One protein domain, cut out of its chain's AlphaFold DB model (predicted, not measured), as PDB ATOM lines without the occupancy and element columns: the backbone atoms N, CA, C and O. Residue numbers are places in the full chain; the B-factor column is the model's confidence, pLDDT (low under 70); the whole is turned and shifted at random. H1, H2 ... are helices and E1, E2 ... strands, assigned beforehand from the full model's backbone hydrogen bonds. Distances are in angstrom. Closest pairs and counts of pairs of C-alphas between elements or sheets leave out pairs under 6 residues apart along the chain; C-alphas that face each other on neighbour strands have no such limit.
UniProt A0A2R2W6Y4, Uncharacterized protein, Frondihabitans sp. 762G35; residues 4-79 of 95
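This is residues 4 to 79 of the 95 residues of an uncharacterized protein of Frondihabitans sp. 762G35 (UniProt A0A2R2W6Y4). A compact little body, in which helix H1 packs mainly on the hairpin E3 and E4 and grazes a separate small sheet of E2, E1 and E5, trails a long free tail. The tail, residues 64 to 79, sticks out from the body, makes most of the length and ends in the short helix H2. The printed part has 76 residues, with two named helices and five named strands in the order E1, E2, H1, E3, E4, E5, H2; the class is mixed, helices and strands. One sheet has the order E2, E1, E5 and the other is E3, E4, both antiparallel. The whole is only just extended, close to loose, with a radius of gyration of the C-alphas of 17.2 A and spans of 54 by 31 by 17 A.

E1, residues 4 to 6, and E2, residues 9 to 12, form an antiparallel hairpin, with N 4 and O 11 at 2.9 A, within hydrogen-bond range. E1 is the inner strand of its sheet; its other neighbour is the edge strand E5, residues 57 to 60, antiparallel at 167 degrees, with N 5 and O 58 at 2.9 A. H1, residues 15 to 31, is on this sheet but only grazes it, with its residues 15 to 25; the closest C-alphas of H1 and E5 are those of Lys 22 and Val 59, 7.4 A apart. E3, residues 35 to 40, and E4, residues 46 to 51, form a second antiparallel hairpin, at 161 degrees, with N 37 and O 49 at 3.0 A. The closest C-alphas of H1 and E3 are those of Ala 28 and Phe 35, 5.6 A apart. E4 and E5 are only just apart, at 8.2 A. H2, residues 75 to 78, is apart from H1 and not on the sheet of E2, E1 and E5. In H1, 12 of 13 pairs of O i and N i+4 are within hydrogen-bond range; H2 is too short for such a pair.

E1 begins at C-alpha 4 (24.109, -15.759, 9.713), and E2 follows. H1 is 24.7 A long and begins at C-alpha 15 (21.355, -5.862, 14.564). E3 is 16.2 A long and E4 16.1 A; E5 comes next. H2 ends at C-alpha 78 (55.889, -28.630, -10.694).

The C-alphas farthest apart are those of Glu 31 and Gly 79, at 54.7 A. Without residues 64 to 79, which stand free, the body spans 32 by 22 by 20 A. The printed part has no cut. The link from E5 to H2 is long, with 14 residues; the other links are tight. The mean pLDDT of the printed part is 85.6, and residues 63 to 69 and 71 to 79 are under 70.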
ATOM      1  N   ILE A   4      23.761 -14.392   9.342       93.19
ATOM      2  CA  ILE A   4      24.109 -15.759   9.713       93.19
ATOM      3  C   ILE A   4      24.486 -16.564   8.475       93.19
ATOM      4  O   ILE A   4      24.003 -16.297   7.371       93.19
ATOM      5  N   VAL A   5      25.343 -17.564   8.665       92.62
ATOM      6  CA  VAL A   5      25.565 -18.632   7.690       92.62
ATOM      7  C   VAL A   5      25.134 -19.941   8.327       92.62
ATOM      8  O   VAL A   5      25.738 -20.396   9.301       92.62
ATOM      9  N   TYR A   6      24.073 -20.526   7.782       91.81
ATOM     10  CA  TYR A   6      23.479 -21.761   8.273       91.81
ATOM     11  C   TYR A   6      23.002 -22.610   7.095       91.81
ATOM     12  O   TYR A   6      22.463 -22.080   6.127       91.81
ATOM     13  N   ALA A   7      23.252 -23.922   7.146       88.25
ATOM     14  CA  ALA A   7      22.902 -24.864   6.074       88.25
ATOM     15  C   ALA A   7      23.367 -24.426   4.660       88.25
ATOM     16  O   ALA A   7      22.683 -24.648   3.664       88.25
ATOM     17  N   GLY A   8      24.534 -23.774   4.569       86.81
ATOM     18  CA  GLY A   8      25.092 -23.278   3.304       86.81
ATOM     19  C   GLY A   8      24.436 -22.003   2.764       86.81
ATOM     20  O   GLY A   8      24.813 -21.540   1.690       86.81
ATOM     21  N   GLN A   9      23.490 -21.410   3.493       87.75
ATOM     22  CA  GLN A   9      22.842 -20.161   3.113       87.75
ATOM     23  C   GLN A   9      23.322 -19.003   3.974       87.75
ATOM     24  O   GLN A   9      23.458 -19.120   5.192       87.75
ATOM     25  N   ARG A  10      23.551 -17.863   3.320       89.12
ATOM     26  CA  ARG A  10      23.815 -16.589   3.978       89.12
ATOM     27  C   ARG A  10      22.503 -15.826   4.119       89.12
ATOM     28  O   ARG A  10      21.922 -15.435   3.112       89.12
ATOM     29  N   ILE A  11      22.078 -15.583   5.353       90.62
ATOM     30  CA  ILE A  11      20.829 -14.882   5.667       90.62
ATOM     31  C   ILE A  11      21.189 -13.568   6.352       90.62
ATOM     32  O   ILE A  11      21.754 -13.562   7.447       90.62
ATOM     33  N   ALA A  12      20.893 -12.452   5.690       91.81
ATOM     34  CA  ALA A  12      21.019 -11.130   6.288       91.81
ATOM     35  C   ALA A  12      20.012 -10.968   7.429       91.81
ATOM     36  O   ALA A  12      18.865 -11.365   7.275       91.81
ATOM     37  N   ILE A  13      20.416 -10.361   8.542       91.81
ATOM     38  CA  ILE A  13      19.539 -10.105   9.690       91.81
ATOM     39  C   ILE A  13      19.755  -8.692  10.228       91.81
ATOM     40  O   ILE A  13      20.754  -8.032   9.932       91.81
ATOM     41  N   THR A  14      18.821  -8.218  11.044       91.12
ATOM     42  CA  THR A  14      18.976  -6.939  11.745       91.12
ATOM     43  C   THR A  14      19.960  -7.045  12.915       91.12
ATOM     44  O   THR A  14      20.204  -8.124  13.459       91.12
ATOM     45  N   SER A  15      20.501  -5.909  13.365       90.00
ATOM     46  CA  SER A  15      21.355  -5.862  14.564       90.00
ATOM     47  C   SER A  15      20.629  -6.310  15.835       90.00
ATOM     48  O   SER A  15      21.267  -6.836  16.739       90.00
ATOM     49  N   GLN A  16      19.308  -6.122  15.911       91.19
ATOM     50  CA  GLN A  16      18.503  -6.616  17.028       91.19
ATOM     51  C   GLN A  16      18.449  -8.150  17.016       91.19
ATOM     52  O   GLN A  16      18.800  -8.790  18.005       91.19
ATOM     53  N   GLN A  17      18.112  -8.738  15.865       93.94
ATOM     54  CA  GLN A  17      18.065 -10.194  15.693       93.94
ATOM     55  C   GLN A  17      19.423 -10.854  15.918       93.94
ATOM     56  O   GLN A  17      19.489 -11.982  16.389       93.94
ATOM     57  N   LEU A  18      20.521 -10.159  15.618       93.56
ATOM     58  CA  LEU A  18      21.865 -10.646  15.912       93.56
ATOM     59  C   LEU A  18      22.057 -10.930  17.410       93.56
ATOM     60  O   LEU A  18      22.646 -11.952  17.761       93.56
ATOM     61  N   VAL A  19      21.592 -10.028  18.278       93.75
ATOM     62  CA  VAL A  19      21.689 -10.190  19.736       93.75
ATOM     63  C   VAL A  19      20.810 -11.354  20.185       93.75
ATOM     64  O   VAL A  19      21.304 -12.267  20.841       93.75
ATOM     65  N   GLU A  20      19.555 -11.383  19.731       94.75
ATOM     66  CA  GLU A  20      18.590 -12.445  20.046       94.75
ATOM     67  C   GLU A  20      19.101 -13.835  19.631       94.75
ATOM     68  O   GLU A  20      19.017 -14.791  20.401       94.75
ATOM     69  N   VAL A  21      19.701 -13.950  18.440       95.81
ATOM     70  CA  VAL A  21      20.298 -15.200  17.949       95.81
ATOM     71  C   VAL A  21      21.506 -15.604  18.790       95.81
ATOM     72  O   VAL A  21      21.621 -16.773  19.148       95.81
ATOM     73  N   LYS A  22      22.412 -14.679  19.135       95.25
ATOM     74  CA  LYS A  22      23.592 -15.004  19.960       95.25
ATOM     75  C   LYS A  22      23.192 -15.506  21.346       95.25
ATOM     76  O   LYS A  22      23.724 -16.522  21.797       95.25
ATOM     77  N   ASP A  23      22.261 -14.818  21.995       96.12
ATOM     78  CA  ASP A  23      21.806 -15.170  23.338       96.12
ATOM     79  C   ASP A  23      21.015 -16.484  23.326       96.12
ATOM     80  O   ASP A  23      21.285 -17.375  24.135       96.12
ATOM     81  N   GLY A  24      20.116 -16.652  22.352       96.38
ATOM     82  CA  GLY A  24      19.322 -17.866  22.180       96.38
ATOM     83  C   GLY A  24      20.168 -19.105  21.883       96.38
ATOM     84  O   GLY A  24      20.005 -20.131  22.542       96.38
ATOM     85  N   LEU A  25      21.139 -19.003  20.967       96.50
ATOM     86  CA  LEU A  25      22.080 -20.092  20.682       96.50
ATOM     87  C   LEU A  25      22.900 -20.473  21.918       96.50
ATOM     88  O   LEU A  25      23.115 -21.656  22.174       96.50
ATOM     89  N   ARG A  26      23.353 -19.489  22.704       95.94
ATOM     90  CA  ARG A  26      24.132 -19.742  23.923       95.94
ATOM     91  C   ARG A  26      23.302 -20.448  24.994       95.94
ATOM     92  O   ARG A  26      23.810 -21.382  25.622       95.94
ATOM     93  N   ALA A  27      22.059 -20.021  25.204       96.88
ATOM     94  CA  ALA A  27      21.140 -20.663  26.141       96.88
ATOM     95  C   ALA A  27      20.845 -22.108  25.712       96.88
ATOM     96  O   ALA A  27      21.105 -23.039  26.473       96.88
ATOM     97  N   ALA A  28      20.453 -22.309  24.452       96.75
ATOM     98  CA  ALA A  28      20.159 -23.624  23.888       96.75
ATOM     99  C   ALA A  28      21.362 -24.583  23.935       96.75
ATOM    100  O   ALA A  28      21.224 -25.753  24.288       96.75
ATOM    101  N   ALA A  29      22.571 -24.083  23.656       95.75
ATOM    102  CA  ALA A  29      23.802 -24.862  23.787       95.75
ATOM    103  C   ALA A  29      24.076 -25.295  25.235       95.75
ATOM    104  O   ALA A  29      24.583 -26.392  25.458       95.75
ATOM    105  N   THR A  30      23.755 -24.438  26.207       97.00
ATOM    106  CA  THR A  30      23.957 -24.713  27.638       97.00
ATOM    107  C   THR A  30      22.945 -25.732  28.155       97.00
ATOM    108  O   THR A  30      23.299 -26.620  28.925       97.00
ATOM    109  N   GLU A  31      21.692 -25.619  27.720       97.06
ATOM    110  CA  GLU A  31      20.586 -26.481  28.147       97.06
ATOM    111  C   GLU A  31      20.508 -27.797  27.360       97.06
ATOM    112  O   GLU A  31      19.816 -28.725  27.774       97.06
ATOM    113  N   GLY A  32      21.215 -27.897  26.232       96.12
ATOM    114  CA  GLY A  32      21.130 -29.051  25.338       96.12
ATOM    115  C   GLY A  32      19.802 -29.119  24.577       96.12
ATOM    116  O   GLY A  32      19.355 -30.208  24.220       96.12
ATOM    117  N   THR A  33      19.160 -27.975  24.342       97.38
ATOM    118  CA  THR A  33      17.833 -27.858  23.721       97.38
ATOM    119  C   THR A  33      17.921 -27.288  22.307       97.38
ATOM    120  O   THR A  33      18.938 -26.735  21.894       97.38
ATOM    121  N   VAL A  34      16.855 -27.465  21.523       96.81
ATOM    122  CA  VAL A  34      16.747 -26.872  20.183       96.81
ATOM    123  C   VAL A  34      16.477 -25.375  20.319       96.81
ATOM    124  O   VAL A  34      15.613 -24.969  21.093       96.81
ATOM    125  N   PHE A  35      17.190 -24.565  19.542       97.38
ATOM    126  CA  PHE A  35      16.892 -23.150  19.367       97.38
ATOM    127  C   PHE A  35      16.012 -22.957  18.132       97.38
ATOM    128  O   PHE A  35      16.404 -23.334  17.027       97.38
ATOM    129  N   GLU A  36      14.846 -22.345  18.314       96.94
ATOM    130  CA  GLU A  36      13.918 -22.011  17.237       96.94
ATOM    131  C   GLU A  36      13.599 -20.515  17.276       96.94
ATOM    132  O   GLU A  36      13.219 -19.979  18.316       96.94
ATOM    133  N   THR A  37      13.767 -19.825  16.147       95.94
ATOM    134  CA  THR A  37      13.401 -18.409  16.032       95.94
ATOM    135  C   THR A  37      13.050 -18.022  14.599       95.94
ATOM    136  O   THR A  37      13.559 -18.599  13.635       95.94
ATOM    137  N   TYR A  38      12.188 -17.016  14.462       95.12
ATOM    138  CA  TYR A  38      11.865 -16.402  13.182       95.12
ATOM    139  C   TYR A  38      12.792 -15.215  12.912       95.12
ATOM    140  O   TYR A  38      12.915 -14.290  13.716       95.12
ATOM    141  N   LEU A  39      13.413 -15.223  11.741       93.19
ATOM    142  CA  LEU A  39      14.296 -14.181  11.248       93.19
ATOM    143  C   LEU A  39      13.640 -13.464  10.073       93.19
ATOM    144  O   LEU A  39      13.013 -14.068   9.208       93.19
ATOM    145  N   ALA A  40      13.835 -12.156  10.036       89.69
ATOM    146  CA  ALA A  40      13.423 -11.292   8.947       89.69
ATOM    147  C   ALA A  40      14.688 -10.815   8.235       89.69
ATOM    148  O   ALA A  40      15.541 -10.152   8.828       89.69
ATOM    149  N   GLY A  41      14.801 -11.196   6.972       81.06
ATOM    150  CA  GLY A  41      15.823 -10.770   6.041       81.06
ATOM    151  C   GLY A  41      15.820  -9.258   5.866       81.06
ATOM    152  O   GLY A  41      14.774  -8.610   5.930       81.06
ATOM    153  N   GLY A  42      16.995  -8.687   5.597       74.31
ATOM    154  CA  GLY A  42      17.118  -7.259   5.270       74.31
ATOM    155  C   GLY A  42      16.355  -6.841   4.000       74.31
ATOM    156  O   GLY A  42      16.098  -5.659   3.802       74.31
ATOM    157  N   ASP A  43      15.975  -7.806   3.163       77.75
ATOM    158  CA  ASP A  43      15.152  -7.678   1.956       77.75
ATOM    159  C   ASP A  43      13.649  -7.928   2.199       77.75
ATOM    160  O   ASP A  43      12.852  -7.861   1.265       77.75
ATOM    161  N   GLY A  44      13.249  -8.210   3.444       79.56
ATOM    162  CA  GLY A  44      11.875  -8.537   3.824       79.56
ATOM    163  C   GLY A  44      11.513 -10.022   3.709       79.56
ATOM    164  O   GLY A  44      10.372 -10.380   4.006       79.56
ATOM    165  N   ALA A  45      12.445 -10.900   3.319       85.94
ATOM    166  CA  ALA A  45      12.204 -12.341   3.296       85.94
ATOM    167  C   ALA A  45      12.164 -12.930   4.718       85.94
ATOM    168  O   ALA A  45      12.979 -12.587   5.564       85.94
ATOM    169  N   GLY A  46      11.217 -13.821   5.004       90.06
ATOM    170  CA  GLY A  46      11.107 -14.495   6.302       90.06
ATOM    171  C   GLY A  46      11.810 -15.848   6.315       90.06
ATOM    172  O   GLY A  46      11.650 -16.627   5.377       90.06
ATOM    173  N   PHE A  47      12.533 -16.162   7.389       91.50
ATOM    174  CA  PHE A  47      13.242 -17.430   7.556       91.50
ATOM    175  C   PHE A  47      13.002 -18.007   8.948       91.50
ATOM    176  O   PHE A  47      13.110 -17.301   9.944       91.50
ATOM    177  N   TRP A  48      12.737 -19.309   9.027       93.25
ATOM    178  CA  TRP A  48      12.754 -20.034  10.295       93.25
ATOM    179  C   TRP A  48      14.136 -20.635  10.521       93.25
ATOM    180  O   TRP A  48      14.623 -21.411   9.699       93.25
ATOM    181  N   LEU A  49      14.765 -20.274  11.636       94.94
ATOM    182  CA  LEU A  49      16.002 -20.888  12.092       94.94
ATOM    183  C   LEU A  49      15.655 -21.965  13.118       94.94
ATOM    184  O   LEU A  49      15.168 -21.641  14.196       94.94
ATOM    185  N   LEU A  50      15.939 -23.222  12.782       96.00
ATOM    186  CA  LEU A  50      15.887 -24.350  13.708       96.00
ATOM    187  C   LEU A  50      17.310 -24.877  13.871       96.00
ATOM    188  O   LEU A  50      17.855 -25.482  12.952       96.00
ATOM    189  N   TRP A  51      17.920 -24.631  15.024       96.88
ATOM    190  CA  TRP A  51      19.297 -25.009  15.313       96.88
ATOM    191  C   TRP A  51      19.368 -25.980  16.489       96.88
ATOM    192  O   TRP A  51      18.731 -25.784  17.520       96.88
ATOM    193  N   THR A  52      20.188 -27.018  16.352       95.69
ATOM    194  CA  THR A  52      20.436 -28.007  17.405       95.69
ATOM    195  C   THR A  52      21.873 -27.900  17.916       95.69
ATOM    196  O   THR A  52      22.779 -27.684  17.102       95.69
ATOM    197  N   PRO A  53      22.133 -28.145  19.213       94.62
ATOM    198  CA  PRO A  53      23.485 -28.161  19.761       94.62
ATOM    199  C   PRO A  53      24.422 -29.071  18.962       94.62
ATOM    200  O   PRO A  53      24.108 -30.226  18.682       94.62
ATOM    201  N   GLY A  54      25.570 -28.524  18.559       89.69
ATOM    202  CA  GLY A  54      26.557 -29.203  17.712       89.69
ATOM    203  C   GLY A  54      26.405 -28.957  16.206       89.69
ATOM    204  O   GLY A  54      27.341 -29.244  15.462       89.69
ATOM    205  N   ALA A  55      25.292 -28.382  15.737       93.69
ATOM    206  CA  ALA A  55      25.166 -27.984  14.337       93.69
ATOM    207  C   ALA A  55      26.034 -26.741  14.042       93.69
ATOM    208  O   ALA A  55      26.019 -25.779  14.817       93.69
ATOM    209  N   PRO A  56      26.779 -26.710  12.922       93.75
ATOM    210  CA  PRO A  56      27.597 -25.557  12.574       93.75
ATOM    211  C   PRO A  56      26.715 -24.364  12.188       93.75
ATOM    212  O   PRO A  56      25.847 -24.465  11.321       93.75
ATOM    213  N   ILE A  57      26.969 -23.221  12.818       94.75
ATOM    214  CA  ILE A  57      26.358 -21.936  12.481       94.75
ATOM    215  C   ILE A  57      27.389 -20.827  12.678       94.75
ATOM    216  O   ILE A  57      28.123 -20.818  13.666       94.75
ATOM    217  N   VAL A  58      27.454 -19.895  11.731       93.94
ATOM    218  CA  VAL A  58      28.277 -18.687  11.855       93.94
ATOM    219  C   VAL A  58      27.351 -17.504  12.070       93.94
ATOM    220  O   VAL A  58      26.401 -17.322  11.314       93.94
ATOM    221  N   VAL A  59      27.642 -16.693  13.083       93.50
ATOM    222  CA  VAL A  59      26.898 -15.471  13.399       93.50
ATOM    223  C   VAL A  59      27.871 -14.301  13.333       93.50
ATOM    224  O   VAL A  59      28.821 -14.245  14.114       93.50
ATOM    225  N   SER A  60      27.660 -13.382  12.393       90.38
ATOM    226  CA  SER A  60      28.590 -12.286  12.107       90.38
ATOM    227  C   SER A  60      27.902 -10.928  12.232       90.38
ATOM    228  O   SER A  60      26.782 -10.741  11.756       90.38
ATOM    229  N   ASP A  61      28.574  -9.979  12.885       85.75
ATOM    230  CA  ASP A  61      28.166  -8.570  12.957       85.75
ATOM    231  C   ASP A  61      28.747  -7.726  11.807       85.75
ATOM    232  O   ASP A  61      28.176  -6.699  11.433       85.75
ATOM    233  N   ALA A  62      29.838  -8.192  11.203       72.62
ATOM    234  CA  ALA A  62      30.494  -7.595  10.051       72.62
ATOM    235  C   ALA A  62      29.972  -8.187   8.729       72.62
ATOM    236  O   ALA A  62      29.372  -9.259   8.688       72.62
ATOM    237  N   ASP A  63      30.211  -7.496   7.610       58.19
ATOM    238  CA  ASP A  63      30.259  -8.214   6.331       58.19
ATOM    239  C   ASP A  63      31.505  -9.100   6.352       58.19
ATOM    240  O   ASP A  63      32.610  -8.598   6.550       58.19
ATOM    241  N   VAL A  64      31.333 -10.412   6.167       58.31
ATOM    242  CA  VAL A  64      32.468 -11.291   5.881       58.31
ATOM    243  C   VAL A  64      32.979 -10.857   4.506       58.31
ATOM    244  O   VAL A  64      32.206 -10.937   3.545       58.31
ATOM    245  N   PRO A  65      34.223 -10.353   4.384       53.94
ATOM    246  CA  PRO A  65      34.779 -10.042   3.078       53.94
ATOM    247  C   PRO A  65      34.751 -11.324   2.238       53.94
ATOM    248  O   PRO A  65      34.992 -12.400   2.799       53.94
ATOM    249  N   PRO A  66      34.463 -11.255   0.925       56.59
ATOM    250  CA  PRO A  66      34.655 -12.417   0.068       56.59
ATOM    251  C   PRO A  66      36.064 -12.955   0.309       56.59
ATOM    252  O   PRO A  66      37.002 -12.167   0.481       56.59
ATOM    253  N   LEU A  67      36.192 -14.286   0.392       63.41
ATOM    254  CA  LEU A  67      37.502 -14.913   0.521       63.41
ATOM    255  C   LEU A  67      38.403 -14.293  -0.549       63.41
ATOM    256  O   LEU A  67      37.972 -14.233  -1.706       63.41
ATOM    257  N   PRO A  68      39.596 -13.789  -0.184       59.75
ATOM    258  CA  PRO A  68      40.518 -13.303  -1.189       59.75
ATOM    259  C   PRO A  68      40.695 -14.434  -2.193       59.75
ATOM    260  O   PRO A  68      40.941 -15.575  -1.792       59.75
ATOM    261  N   GLU A  69      40.500 -14.137  -3.476       63.50
ATOM    262  CA  GLU A  69      40.856 -15.068  -4.535       63.50
ATOM    263  C   GLU A  69      42.346 -15.340  -4.361       63.50
ATOM    264  O   GLU A  69      43.187 -14.500  -4.676       63.50
ATOM    265  N   ILE A  70      42.682 -16.471  -3.740       71.25
ATOM    266  CA  ILE A  70      44.065 -16.906  -3.650       71.25
ATOM    267  C   ILE A  70      44.418 -17.249  -5.095       71.25
ATOM    268  O   ILE A  70      43.810 -18.181  -5.634       71.25
ATOM    269  N   PRO A  71      45.329 -16.506  -5.753       67.75
ATOM    270  CA  PRO A  71      45.774 -16.903  -7.073       67.75
ATOM    271  C   PRO A  71      46.308 -18.321  -6.928       67.75
ATOM    272  O   PRO A  71      47.158 -18.582  -6.069       67.75
ATOM    273  N   TRP A  72      45.746 -19.251  -7.700       67.19
ATOM    274  CA  TRP A  72      46.234 -20.620  -7.701       67.19
ATOM    275  C   TRP A  72      47.748 -20.574  -7.915       67.19
ATOM    276  O   TRP A  72      48.199 -19.841  -8.804       67.19
ATOM    277  N   PRO A  73      48.543 -21.281  -7.092       69.00
ATOM    278  CA  PRO A  73      49.976 -21.337  -7.316       69.00
ATOM    279  C   PRO A  73      50.218 -21.785  -8.754       69.00
ATOM    280  O   PRO A  73      49.531 -22.681  -9.249       69.00
ATOM    281  N   ASP A  74      51.178 -21.155  -9.424       66.56
ATOM    282  CA  ASP A  74      51.601 -21.605 -10.740       66.56
ATOM    283  C   ASP A  74      52.261 -22.984 -10.597       66.56
ATOM    284  O   ASP A  74      53.447 -23.119 -10.286       66.56
ATOM    285  N   LEU A  75      51.457 -24.036 -10.769       64.00
ATOM    286  CA  LEU A  75      51.903 -25.425 -10.703       64.00
ATOM    287  C   LEU A  75      52.693 -25.831 -11.960       64.00
ATOM    288  O   LEU A  75      53.191 -26.958 -12.019       64.00
ATOM    289  N   SER A  76      52.879 -24.924 -12.933       65.25
ATOM    290  CA  SER A  76      53.703 -25.163 -14.127       65.25
ATOM    291  C   SER A  76      55.149 -25.490 -13.757       65.25
ATOM    292  O   SER A  76      55.774 -26.336 -14.393       65.25
ATOM    293  N   ALA A  77      55.667 -24.898 -12.673       65.12
ATOM    294  CA  ALA A  77      56.996 -25.209 -12.141       65.12
ATOM    295  C   ALA A  77      57.107 -26.633 -11.555       65.12
ATOM    296  O   ALA A  77      58.209 -27.159 -11.421       65.12
ATOM    297  N   LEU A  78      55.976 -27.265 -11.222       64.62
ATOM    298  CA  LEU A  78      55.889 -28.630 -10.694       64.62
ATOM    299  C   LEU A  78      55.552 -29.666 -11.782       64.62
ATOM    300  O   LEU A  78      55.375 -30.841 -11.467       64.62
ATOM    301  N   GLY A  79      55.453 -29.257 -13.055       62.12
ATOM    302  CA  GLY A  79      55.110 -30.143 -14.176       62.12
ATOM    303  C   GLY A  79      53.678 -30.695 -14.128       62.12
ATOM    304  O   GLY A  79      53.344 -31.608 -14.883       62.12
TER     305      GLY A  79